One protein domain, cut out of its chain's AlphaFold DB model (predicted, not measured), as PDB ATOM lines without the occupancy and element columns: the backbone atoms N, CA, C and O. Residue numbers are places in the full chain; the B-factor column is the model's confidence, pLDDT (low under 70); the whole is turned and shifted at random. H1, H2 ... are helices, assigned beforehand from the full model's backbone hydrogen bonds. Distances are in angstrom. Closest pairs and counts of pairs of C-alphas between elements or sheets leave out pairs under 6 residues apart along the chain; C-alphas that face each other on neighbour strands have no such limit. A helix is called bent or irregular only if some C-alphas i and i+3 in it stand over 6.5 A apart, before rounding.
ATOM      1  N   GLY A 711     138.281 142.799 168.174       65.94
ATOM      2  CA  GLY A 711     139.198 143.085 169.283       65.94
ATOM      3  C   GLY A 711     140.676 143.109 168.873       65.94
ATOM      4  O   GLY A 711     141.414 144.009 169.274       65.94
ATOM      5  N   GLU A 712     141.120 142.184 168.015       68.75
ATOM      6  CA  GLU A 712     142.487 142.194 167.463       68.75
ATOM      7  C   GLU A 712     142.722 143.390 166.528       68.75
ATOM      8  O   GLU A 712     143.830 143.920 166.459       68.75
ATOM      9  N   GLN A 713     141.687 143.864 165.836       70.94
ATOM     10  CA  GLN A 713     141.786 145.045 164.984       70.94
ATOM     11  C   GLN A 713     141.915 146.330 165.812       70.94
ATOM     12  O   GLN A 713     142.744 147.187 165.497       70.94
ATOM     13  N   ASP A 714     141.175 146.434 166.916       73.31
ATOM     14  CA  ASP A 714     141.346 147.506 167.900       73.31
ATOM     15  C   ASP A 714     142.726 147.457 168.566       73.31
ATOM     16  O   ASP A 714     143.362 148.497 168.761       73.31
ATOM     17  N   TRP A 715     143.234 146.258 168.859       76.94
ATOM     18  CA  TRP A 715     144.599 146.046 169.340       76.94
ATOM     19  C   TRP A 715     145.653 146.541 168.339       76.94
ATOM     20  O   TRP A 715     146.527 147.328 168.707       76.94
ATOM     21  N   LEU A 716     145.544 146.168 167.060       78.25
ATOM     22  CA  LEU A 716     146.454 146.638 166.011       78.25
ATOM     23  C   LEU A 716     146.382 148.158 165.818       78.25
ATOM     24  O   LEU A 716     147.417 148.797 165.639       78.25
ATOM     25  N   ASN A 717     145.193 148.761 165.914       81.62
ATOM     26  CA  ASN A 717     145.028 150.217 165.866       81.62
ATOM     27  C   ASN A 717     145.727 150.915 167.045       81.62
ATOM     28  O   ASN A 717     146.389 151.938 166.850       81.62
ATOM     29  N   LYS A 718     145.631 150.354 168.259       81.94
ATOM     30  CA  LYS A 718     146.348 150.859 169.443       81.94
ATOM     31  C   LYS A 718     147.861 150.738 169.268       81.94
ATOM     32  O   LYS A 718     148.574 151.720 169.462       81.94
ATOM     33  N   LEU A 719     148.354 149.580 168.830       82.56
ATOM     34  CA  LEU A 719     149.780 149.390 168.557       82.56
ATOM     35  C   LEU A 719     150.293 150.322 167.451       82.56
ATOM     36  O   LEU A 719     151.406 150.832 167.554       82.56
ATOM     37  N   ALA A 720     149.491 150.597 166.419       82.75
ATOM     38  CA  ALA A 720     149.827 151.571 165.383       82.75
ATOM     39  C   ALA A 720     149.942 152.997 165.940       82.75
ATOM     40  O   ALA A 720     150.845 153.732 165.537       82.75
ATOM     41  N   ALA A 721     149.087 153.383 166.893       84.31
ATOM     42  CA  ALA A 721     149.183 154.672 167.576       84.31
ATOM     43  C   ALA A 721     150.469 154.781 168.415       84.31
ATOM     44  O   ALA A 721     151.211 155.750 168.254       84.31
ATOM     45  N   ILE A 722     150.787 153.757 169.216       83.69
ATOM     46  CA  ILE A 722     152.025 153.697 170.018       83.69
ATOM     47  C   ILE A 722     153.253 153.741 169.108       83.69
ATOM     48  O   ILE A 722     154.173 154.531 169.308       83.69
ATOM     49  N   SER A 723     153.267 152.911 168.065       82.94
ATOM     50  CA  SER A 723     154.366 152.871 167.104       82.94
ATOM     51  C   SER A 723     154.512 154.222 166.388       82.94
ATOM     52  O   SER A 723     155.633 154.664 166.119       82.94
ATOM     53  N   SER A 724     153.402 154.927 166.123       85.00
ATOM     54  CA  SER A 724     153.425 156.268 165.519       85.00
ATOM     55  C   SER A 724     154.064 157.301 166.444       85.00
ATOM     56  O   SER A 724     154.882 158.103 165.996       85.00
ATOM     57  N   GLU A 725     153.722 157.266 167.734       84.31
ATOM     58  CA  GLU A 725     154.306 158.138 168.757       84.31
ATOM     59  C   GLU A 725     155.809 157.884 168.905       84.31
ATOM     60  O   GLU A 725     156.616 158.810 168.818       84.31
ATOM     61  N   LEU A 726     156.194 156.614 169.025       80.00
ATOM     62  CA  LEU A 726     157.580 156.190 169.191       80.00
ATOM     63  C   LEU A 726     158.470 156.500 167.976       80.00
ATOM     64  O   LEU A 726     159.670 156.729 168.128       80.00
ATOM     65  N   SER A 727     157.904 156.495 166.768       78.75
ATOM     66  CA  SER A 727     158.643 156.736 165.522       78.75
ATOM     67  C   SER A 727     158.524 158.163 164.981       78.75
ATOM     68  O   SER A 727     159.221 158.505 164.023       78.75
ATOM     69  N   GLY A 728     157.649 158.997 165.553       78.88
ATOM     70  CA  GLY A 728     157.394 160.366 165.094       78.88
ATOM     71  C   GLY A 728     156.767 160.466 163.695       78.88
ATOM     72  O   GLY A 728     156.804 161.534 163.082       78.88
ATOM     73  N   ARG A 729     156.204 159.373 163.164       82.75
ATOM     74  CA  ARG A 729     155.545 159.304 161.847       82.75
ATOM     75  C   ARG A 729     154.204 158.591 161.965       82.75
ATOM     76  O   ARG A 729     154.034 157.727 162.812       82.75
ATOM     77  N   LYS A 730     153.252 158.917 161.090       80.38
ATOM     78  CA  LYS A 730     151.963 158.215 161.049       80.38
ATOM     79  C   LYS A 730     152.159 156.798 160.501       80.38
ATOM     80  O   LYS A 730     152.682 156.651 159.400       80.38
ATOM     81  N   ILE A 731     151.721 155.797 161.257       78.88
ATOM     82  CA  ILE A 731     151.780 154.377 160.900       78.88
ATOM     83  C   ILE A 731     150.370 153.861 160.647       78.88
ATOM     84  O   ILE A 731     149.453 154.132 161.425       78.88
ATOM     85  N   ASN A 732     150.189 153.135 159.547       72.25
ATOM     86  CA  ASN A 732     148.938 152.444 159.274       72.25
ATOM     87  C   ASN A 732     148.883 151.138 160.080       72.25
ATOM     88  O   ASN A 732     149.931 150.590 160.431       72.25
ATOM     89  N   PRO A 733     147.683 150.598 160.357       67.06
ATOM     90  CA  PRO A 733     147.518 149.330 161.060       67.06
ATOM     91  C   PRO A 733     147.883 148.133 160.158       67.06
ATOM     92  O   PRO A 733     147.047 147.312 159.795       67.06
ATOM     93  N   ASN A 734     149.153 148.070 159.758       70.62
ATOM     94  CA  ASN A 734     149.793 147.010 158.991       70.62
ATOM     95  C   ASN A 734     150.856 146.356 159.887       70.62
ATOM     96  O   ASN A 734     151.638 147.057 160.532       70.62
ATOM     97  N   PHE A 735     150.908 145.020 159.911       74.19
ATOM     98  CA  PHE A 735     151.802 144.254 160.784       74.19
ATOM     99  C   PHE A 735     153.270 144.707 160.717       74.19
ATOM    100  O   PHE A 735     153.956 144.776 161.735       74.19
ATOM    101  N   ILE A 736     153.767 145.079 159.541       69.38
ATOM    102  CA  ILE A 736     155.166 145.498 159.362       69.38
ATOM    103  C   ILE A 736     155.375 146.934 159.792       69.38
ATOM    104  O   ILE A 736     156.354 147.238 160.476       69.38
ATOM    105  N   GLU A 737     154.467 147.823 159.392       70.50
ATOM    106  CA  GLU A 737     154.586 149.234 159.739       70.50
ATOM    107  C   GLU A 737     154.527 149.423 161.260       70.50
ATOM    108  O   GLU A 737     155.263 150.256 161.785       70.50
ATOM    109  N   ILE A 738     153.738 148.599 161.965       80.62
ATOM    110  CA  ILE A 738     153.672 148.567 163.430       80.62
ATOM    111  C   ILE A 738     154.937 147.951 164.040       80.62
ATOM    112  O   ILE A 738     155.526 148.556 164.938       80.62
ATOM    113  N   SER A 739     155.344 146.755 163.601       80.06
ATOM    114  CA  SER A 739     156.436 145.993 164.234       80.06
ATOM    115  C   SER A 739     157.816 146.609 164.009       80.06
ATOM    116  O   SER A 739     158.646 146.592 164.920       80.06
ATOM    117  N   THR A 740     158.065 147.199 162.836       77.19
ATOM    118  CA  THR A 740     159.397 147.695 162.458       77.19
ATOM    119  C   THR A 740     159.930 148.728 163.454       77.19
ATOM    120  O   THR A 740     161.049 148.546 163.939       77.19
ATOM    121  N   PRO A 741     159.187 149.786 163.837       80.56
ATOM    122  CA  PRO A 741     159.680 150.742 164.824       80.56
ATOM    123  C   PRO A 741     159.842 150.147 166.218       80.56
ATOM    124  O   PRO A 741     160.837 150.443 166.875       80.56
ATOM    125  N   LEU A 742     158.922 149.275 166.648       83.50
ATOM    126  CA  LEU A 742     158.994 148.618 167.957       83.50
ATOM    127  C   LEU A 742     160.291 147.806 168.098       83.50
ATOM    128  O   LEU A 742     161.032 147.964 169.069       83.50
ATOM    129  N   VAL A 743     160.608 146.997 167.086       83.56
ATOM    130  CA  VAL A 743     161.835 146.190 167.044       83.56
ATOM    131  C   VAL A 743     163.068 147.088 166.891       83.56
ATOM    132  O   VAL A 743     164.043 146.931 167.626       83.56
ATOM    133  N   THR A 744     163.023 148.085 166.001       82.00
ATOM    134  CA  THR A 744     164.156 148.997 165.743       82.00
ATOM    135  C   THR A 744     164.570 149.762 166.997       82.00
ATOM    136  O   THR A 744     165.762 149.909 167.259       82.00
ATOM    137  N   ILE A 745     163.613 150.216 167.807       83.06
ATOM    138  CA  ILE A 745     163.895 150.955 169.042       83.06
ATOM    139  C   ILE A 745     164.633 150.081 170.049       83.06
ATOM    140  O   ILE A 745     165.622 150.535 170.626       83.06
ATOM    141  N   ILE A 746     164.199 148.832 170.231       84.12
ATOM    142  CA  ILE A 746     164.835 147.883 171.150       84.12
ATOM    143  C   ILE A 746     166.215 147.454 170.634       84.12
ATOM    144  O   ILE A 746     167.191 147.445 171.392       84.12
ATOM    145  N   HIS A 747     166.348 147.183 169.333       81.06
ATOM    146  CA  HIS A 747     167.641 146.886 168.711       81.06
ATOM    147  C   HIS A 747     168.587 148.098 168.672       81.06
ATOM    148  O   HIS A 747     169.804 147.908 168.655       81.06
ATOM    149  N   GLY A 748     168.068 149.325 168.732       80.38
ATOM    150  CA  GLY A 748     168.843 150.563 168.829       80.38
ATOM    151  C   GLY A 748     169.383 150.868 170.230       80.38
ATOM    152  O   GLY A 748     170.250 151.731 170.369       80.38
ATOM    153  N   GLN A 749     168.923 150.163 171.271       85.31
ATOM    154  CA  GLN A 749     169.398 150.383 172.639       85.31
ATOM    155  C   GLN A 749     170.832 149.874 172.866       85.31
ATOM    156  O   GLN A 749     171.335 148.980 172.175       85.31
ATOM    157  N   LEU A 750     171.485 150.413 173.899       86.00
ATOM    158  CA  LEU A 750     172.801 149.959 174.356       86.00
ATOM    159  C   LEU A 750     172.750 148.494 174.828       86.00
ATOM    160  O   LEU A 750     171.752 148.044 175.387       86.00
ATOM    161  N   ASN A 751     173.854 147.753 174.668       80.19
ATOM    162  CA  ASN A 751     173.912 146.325 175.022       80.19
ATOM    163  C   ASN A 751     173.529 146.042 176.483       80.19
ATOM    164  O   ASN A 751     172.881 145.039 176.759       80.19
ATOM    165  N   TRP A 752     173.865 146.931 177.423       82.56
ATOM    166  CA  TRP A 752     173.472 146.742 178.821       82.56
ATOM    167  C   TRP A 752     171.949 146.822 179.019       82.56
ATOM    168  O   TRP A 752     171.423 146.075 179.834       82.56
ATOM    169  N   VAL A 753     171.224 147.632 178.235       80.50
ATOM    170  CA  VAL A 753     169.747 147.729 178.263       80.50
ATOM    171  C   VAL A 753     169.109 146.465 177.682       80.50
ATOM    172  O   VAL A 753     168.130 145.941 178.212       80.50
ATOM    173  N   LYS A 754     169.713 145.908 176.627       81.50
ATOM    174  CA  LYS A 754     169.271 144.645 176.016       81.50
ATOM    175  C   LYS A 754     169.414 143.440 176.953       81.50
ATOM    176  O   LYS A 754     168.698 142.463 176.784       81.50
ATOM    177  N   HIS A 755     170.302 143.520 177.946       81.12
ATOM    178  CA  HIS A 755     170.600 142.428 178.879       81.12
ATOM    179  C   HIS A 755     170.253 142.729 180.344       81.12
ATOM    180  O   HIS A 755     170.486 141.882 181.205       81.12
ATOM    181  N   ILE A 756     169.705 143.907 180.663       82.31
ATOM    182  CA  ILE A 756     169.426 144.275 182.054       82.31
ATOM    183  C   ILE A 756     168.380 143.343 182.658       82.31
ATOM    184  O   ILE A 756     167.323 143.103 182.077       82.31
ATOM    185  N   HIS A 757     168.656 142.799 183.835       75.62
ATOM    186  CA  HIS A 757     167.643 142.029 184.534       75.62
ATOM    187  C   HIS A 757     166.707 143.002 185.256       75.62
ATOM    188  O   HIS A 757     165.546 143.082 184.893       75.62
ATOM    189  N   THR A 758     167.141 143.816 186.210       76.19
ATOM    190  CA  THR A 758     166.205 144.631 187.016       76.19
ATOM    191  C   THR A 758     166.271 146.116 186.667       76.19
ATOM    192  O   THR A 758     167.356 146.687 186.659       76.19
ATOM    193  N   TYR A 759     165.116 146.739 186.428       77.88
ATOM    194  CA  TYR A 759     164.955 148.189 186.328       77.88
ATOM    195  C   TYR A 759     164.735 148.775 187.733       77.88
ATOM    196  O   TYR A 759     163.819 148.356 188.448       77.88
ATOM    197  N   GLU A 760     165.598 149.707 188.152       74.81
ATOM    198  CA  GLU A 760     165.504 150.377 189.457       74.81
ATOM    199  C   GLU A 760     164.274 151.298 189.521       74.81
ATOM    200  O   GLU A 760     163.983 152.025 188.574       74.81
ATOM    201  N   GLY A 761     163.542 151.271 190.643       72.19
ATOM    202  CA  GLY A 761     162.337 152.091 190.844       72.19
ATOM    203  C   GLY A 761     161.048 151.533 190.222       72.19
ATOM    204  O   GLY A 761     160.015 152.193 190.296       72.19
ATOM    205  N   VAL A 762     161.091 150.326 189.647       74.56
ATOM    206  CA  VAL A 762     159.944 149.632 189.037       74.56
ATOM    207  C   VAL A 762     159.536 148.437 189.904       74.56
ATOM    208  O   VAL A 762     160.395 147.657 190.323       74.56
ATOM    209  N   ASP A 763     158.238 148.272 190.168       79.75
ATOM    210  CA  ASP A 763     157.723 147.128 190.934       79.75
ATOM    211  C   ASP A 763     158.044 145.782 190.252       79.75
ATOM    212  O   ASP A 763     158.252 145.698 189.040       79.75
ATOM    213  N   SER A 764     158.127 144.718 191.050       76.06
ATOM    214  CA  SER A 764     158.602 143.394 190.658       76.06
ATOM    215  C   SER A 764     157.801 142.754 189.521       76.06
ATOM    216  O   SER A 764     158.403 142.082 188.680       76.06
ATOM    217  N   ASP A 765     156.490 142.989 189.444       74.81
ATOM    218  CA  ASP A 765     155.638 142.429 188.392       74.81
ATOM    219  C   ASP A 765     155.780 143.193 187.069       74.81
ATOM    220  O   ASP A 765     155.982 142.575 186.022       74.81
ATOM    221  N   LEU A 766     155.841 144.527 187.115       76.81
ATOM    222  CA  LEU A 766     156.118 145.348 185.931       76.81
ATOM    223  C   LEU A 766     157.533 145.085 185.382       76.81
ATOM    224  O   LEU A 766     157.737 145.000 184.172       76.81
ATOM    225  N   ASN A 767     158.503 144.833 186.266       80.50
ATOM    226  CA  ASN A 767     159.853 144.405 185.892       80.50
ATOM    227  C   ASN A 767     159.855 143.099 185.068       80.50
ATOM    228  O   ASN A 767     160.666 142.962 184.152       80.50
ATOM    229  N   LYS A 768     158.964 142.138 185.365       80.88
ATOM    230  CA  LYS A 768     158.831 140.893 184.582       80.88
ATOM    231  C   LYS A 768     158.234 141.165 183.202       80.88
ATOM    232  O   LYS A 768     158.794 140.699 182.214       80.88
ATOM    233  N   VAL A 769     157.161 141.954 183.131       81.38
ATOM    234  CA  VAL A 769     156.506 142.326 181.863       81.38
ATOM    235  C   VAL A 769     157.482 143.058 180.935       81.38
ATOM    236  O   VAL A 769     157.666 142.651 179.790       81.38
ATOM    237  N   CYS A 770     158.218 144.058 181.436       82.56
ATOM    238  CA  CYS A 770     159.210 144.787 180.638       82.56
ATOM    239  C   CYS A 770     160.337 143.884 180.103       82.56
ATOM    240  O   CYS A 770     160.799 144.083 178.978       82.56
ATOM    241  N   ARG A 771     160.792 142.885 180.881       83.75
ATOM    242  CA  ARG A 771     161.768 141.883 180.402       83.75
ATOM    243  C   ARG A 771     161.179 141.026 179.288       83.75
ATOM    244  O   ARG A 771     161.833 140.857 178.265       83.75
ATOM    245  N   ASN A 772     159.962 140.517 179.479       84.25
ATOM    246  CA  ASN A 772     159.300 139.641 178.514       84.25
ATOM    247  C   ASN A 772     159.066 140.362 177.183       84.25
ATOM    248  O   ASN A 772     159.438 139.836 176.138       84.25
ATOM    249  N   VAL A 773     158.530 141.587 177.219       85.31
ATOM    250  CA  VAL A 773     158.296 142.404 176.017       85.31
ATOM    251  C   VAL A 773     159.610 142.696 175.291       85.31
ATOM    252  O   VAL A 773     159.691 142.530 174.074       85.31
ATOM    253  N   ARG A 774     160.671 143.066 176.020       86.56
ATOM    254  CA  ARG A 774     162.003 143.274 175.431       86.56
ATOM    255  C   ARG A 774     162.535 142.003 174.770       86.56
ATOM    256  O   ARG A 774     163.017 142.070 173.644       86.56
ATOM    257  N   ASP A 775     162.490 140.869 175.464       85.94
ATOM    258  CA  ASP A 775     163.044 139.607 174.969       85.94
ATOM    259  C   ASP A 775     162.269 139.090 173.747       85.94
ATOM    260  O   ASP A 775     162.882 138.563 172.819       85.94
ATOM    261  N   VAL A 776     160.949 139.297 173.716       86.44
ATOM    262  CA  VAL A 776     160.090 139.026 172.556       86.44
ATOM    263  C   VAL A 776     160.454 139.930 171.376       86.44
ATOM    264  O   VAL A 776     160.680 139.428 170.277       86.44
ATOM    265  N   LEU A 777     160.608 141.240 171.596       87.00
ATOM    266  CA  LEU A 777     161.007 142.181 170.540       87.00
ATOM    267  C   LEU A 777     162.427 141.920 170.009       87.00
ATOM    268  O   LEU A 777     162.664 142.115 168.822       87.00
ATOM    269  N   LEU A 778     163.356 141.449 170.850       83.50
ATOM    270  CA  LEU A 778     164.730 141.096 170.452       83.50
ATOM    271  C   LEU A 778     164.828 139.807 169.626       83.50
ATOM    272  O   LEU A 778     165.817 139.607 168.922       83.50
ATOM    273  N   ARG A 779     163.855 138.901 169.764       83.31
ATOM    274  CA  ARG A 779     163.811 137.605 169.062       83.31
ATOM    275  C   ARG A 779     162.824 137.596 167.894       83.31
ATOM    276  O   ARG A 779     162.664 136.557 167.259       83.31
ATOM    277  N   ALA A 780     162.156 138.717 167.635       79.56
ATOM    278  CA  ALA A 780     161.103 138.814 166.641       79.56
ATOM    279  C   ALA A 780     161.631 138.546 165.223       79.56
ATOM    280  O   ALA A 780     162.487 139.271 164.720       79.56
ATOM    281  N   ASN A 781     161.080 137.522 164.574       72.12
ATOM    282  CA  ASN A 781     161.365 137.151 163.185       72.12
ATOM    283  C   ASN A 781     160.105 137.115 162.299       72.12
ATOM    284  O   ASN A 781     160.216 137.133 161.077       72.12
ATOM    285  N   ASP A 782     158.914 137.112 162.904       75.19
ATOM    286  CA  ASP A 782     157.617 137.136 162.229       75.19
ATOM    287  C   ASP A 782     156.754 138.275 162.816       75.19
ATOM    288  O   ASP A 782     156.294 138.166 163.958       75.19
ATOM    289  N   PRO A 783     156.516 139.370 162.063       77.62
ATOM    290  CA  PRO A 783     155.673 140.492 162.482       77.62
ATOM    291  C   PRO A 783     154.256 140.106 162.912       77.62
ATOM    292  O   PRO A 783     153.716 140.694 163.848       77.62
ATOM    293  N   LEU A 784     153.643 139.126 162.247       75.25
ATOM    294  CA  LEU A 784     152.290 138.673 162.562       75.25
ATOM    295  C   LEU A 784     152.281 137.987 163.931       75.25
ATOM    296  O   LEU A 784     151.479 138.327 164.804       75.25
ATOM    297  N   ARG A 785     153.206 137.040 164.126       76.25
ATOM    298  CA  ARG A 785     153.354 136.312 165.391       76.25
ATOM    299  C   ARG A 785     153.705 137.261 166.533       76.25
ATOM    300  O   ARG A 785     153.092 137.171 167.595       76.25
ATOM    301  N   LEU A 786     154.619 138.199 166.288       81.62
ATOM    302  CA  LEU A 786     155.021 139.199 167.266       81.62
ATOM    303  C   LEU A 786     153.810 139.977 167.787       81.62
ATOM    304  O   LEU A 786     153.620 140.082 168.995       81.62
ATOM    305  N   LEU A 787     152.998 140.532 166.885       81.31
ATOM    306  CA  LEU A 787     151.944 141.470 167.266       81.31
ATOM    307  C   LEU A 787     150.698 140.785 167.833       81.31
ATOM    308  O   LEU A 787     150.063 141.351 168.718       81.31
ATOM    309  N   ILE A 788     150.344 139.593 167.343       75.25
ATOM    310  CA  ILE A 788     149.095 138.904 167.713       75.25
ATOM    311  C   ILE A 788     149.299 137.845 168.802       75.25
ATOM    312  O   ILE A 788     148.386 137.591 169.579       75.25
ATOM    313  N   VAL A 789     150.480 137.225 168.885       75.19
ATOM    314  CA  VAL A 789     150.734 136.112 169.815       75.19
ATOM    315  C   VAL A 789     151.742 136.506 170.886       75.19
ATOM    316  O   VAL A 789     151.434 136.455 172.076       75.19
ATOM    317  N   ASP A 790     152.945 136.916 170.482       81.25
ATOM    318  CA  ASP A 790     154.060 137.032 171.421       81.25
ATOM    319  C   ASP A 790     153.949 138.294 172.304       81.25
ATOM    320  O   ASP A 790     154.229 138.219 173.500       81.25
ATOM    321  N   LEU A 791     153.510 139.445 171.766       83.00
ATOM    322  CA  LEU A 791     153.322 140.680 172.546       83.00
ATOM    323  C   LEU A 791     152.169 140.588 173.557       83.00
ATOM    324  O   LEU A 791     152.412 140.925 174.717       83.00
ATOM    325  N   PRO A 792     150.956 140.118 173.197       78.31
ATOM    326  CA  PRO A 792     149.890 139.935 174.181       78.31
ATOM    327  C   PRO A 792     150.300 139.003 175.330       78.31
ATOM    328  O   PRO A 792     150.125 139.353 176.494       78.31
ATOM    329  N   HIS A 793     150.951 137.873 175.026       79.56
ATOM    330  CA  HIS A 793     151.447 136.942 176.047       79.56
ATOM    331  C   HIS A 793     152.601 137.530 176.883       79.56
ATOM    332  O   HIS A 793     152.779 137.186 178.052       79.56
ATOM    333  N   ALA A 794     153.433 138.402 176.307       82.62
ATOM    334  CA  ALA A 794     154.488 139.081 177.054       82.62
ATOM    335  C   ALA A 794     153.937 140.115 178.050       82.62
ATOM    336  O   ALA A 794     154.555 140.325 179.098       82.62
ATOM    337  N   LEU A 795     152.802 140.740 177.713       80.44
ATOM    338  CA  LEU A 795     152.115 141.745 178.525       80.44
ATOM    339  C   LEU A 795     151.259 141.132 179.641       80.44
ATOM    340  O   LEU A 795     151.248 141.685 180.739       80.44
ATOM    341  N   ASP A 796     150.623 139.978 179.407       73.56
ATOM    342  CA  ASP A 796     149.886 139.211 180.428       73.56
ATOM    343  C   ASP A 796     150.303 137.724 180.455       73.56
ATOM    344  O   ASP A 796     149.634 136.868 179.873       73.56
TER     345      ASP A 796
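What this domain is: This is residues 711 to 796 of the 811 residues of an uncharacterized protein of Aeromonas media (UniProt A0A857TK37). Picture a helical hairpin, H4 and H5 side by side, whose linked end packs on helix H2; H1 packs on H2 as well, crossing it at a steep angle, and the very short H3 sits beyond the last residue of H2, near H4. The longest distance runs from the first residue of H1 to H3, between the C-alphas of Gly 711 and Trp 752. The printed part has 86 residues, with five named helices in the order H1, H2, H3, H4, H5 and no named strand, and its class is all helix. It is compact, with a radius of gyration of the C-alphas of 13.0 A, and rounded, with spans of 34 by 26 by 24 A.

How they stand to each other: Begin at Gly 711 and read along H1, residues 711 to 727, to Ala 720, the place where it comes closest to H2, residues 735 to 747. The two helices touch there, with the C-alphas of Ala 720 and Ile 738 5.3 A apart, and they run the same way at a steep tilt of 46 degrees. H2 is the hub, touching three other helices. Past it you reach H3, residues 751 to 755, which is close to H2 but not clearly touching; the closest C-alphas are those of Ile 746 and Lys 754, 7.3 A apart. Next comes H4, residues 764 to 779, and H3 is close to it but not clearly touching, with the closest C-alphas, those of Lys 754 and Arg 774, 7.4 A apart. H4 touches H2 with residues 774 to 778 alone, and H2 touches H4 with residues 742 to 747 alone; the closest C-alphas are those of Val 743 and Leu 777, 5.4 A apart, and the lines are only just about perpendicular, at 70.5 degrees. H5, residues 783 to 795, forms a helical hairpin with H4: they touch, run opposite ways at a shallow tilt of 15 degrees, and come closest at the C-alphas of Asn 772 and Ala 794, 5.1 A apart. H5 also touches H2, with residues 783 to 787 alone, and H2 touches H5 with residues 735 to 739 alone; they run the same way at a steep tilt of 59 degrees, and the closest C-alphas are those of Phe 735 and Pro 783, 5.7 A apart. The helix packing is mostly crossed, with one of the four touching pairs at a shallow tilt. H1 is apart from H3 and H4, and H3 is apart from H5. In the backbone, each O i to N i+4 pair is within hydrogen-bond range in H1, H3 and H4, while H2 has 7 of 9 and H5 has 6 of 9.

Where its parts are: Find C-alpha 711 at (139.198, 143.085, 169.283); from there H1 runs 24.1 A to C-alpha 727. H2 begins at C-alpha 735, at (151.802, 144.254, 160.784), and covers 17.9 A; it is only just irregular, with C-alphas 738 and 741 6.54 A apart. H3 spans 6.4 A from C-alpha 751 to C-alpha 755. H4 runs 23.0 A from C-alpha 764 to C-alpha 779. H5 runs 16.5 A and ends at C-alpha 795, at (152.115, 141.745, 178.525); it too is only just irregular, with C-alphas 788 and 791 6.7 A apart.

The domain as a whole: The two C-alphas farthest apart, those of Gly 711 and Trp 752, are 35.8 A apart, while the first and last printed C-alphas are 15.9 A apart. The printed part has no cut. The links H2 to H3 and H4 to H5 are tight, H1 to H2 and H3 to H4 are short, and there is no long link. The mean pLDDT of the printed part is 79.3; look for values under 70 at residues 711 to 712, residue 733 and residue 736.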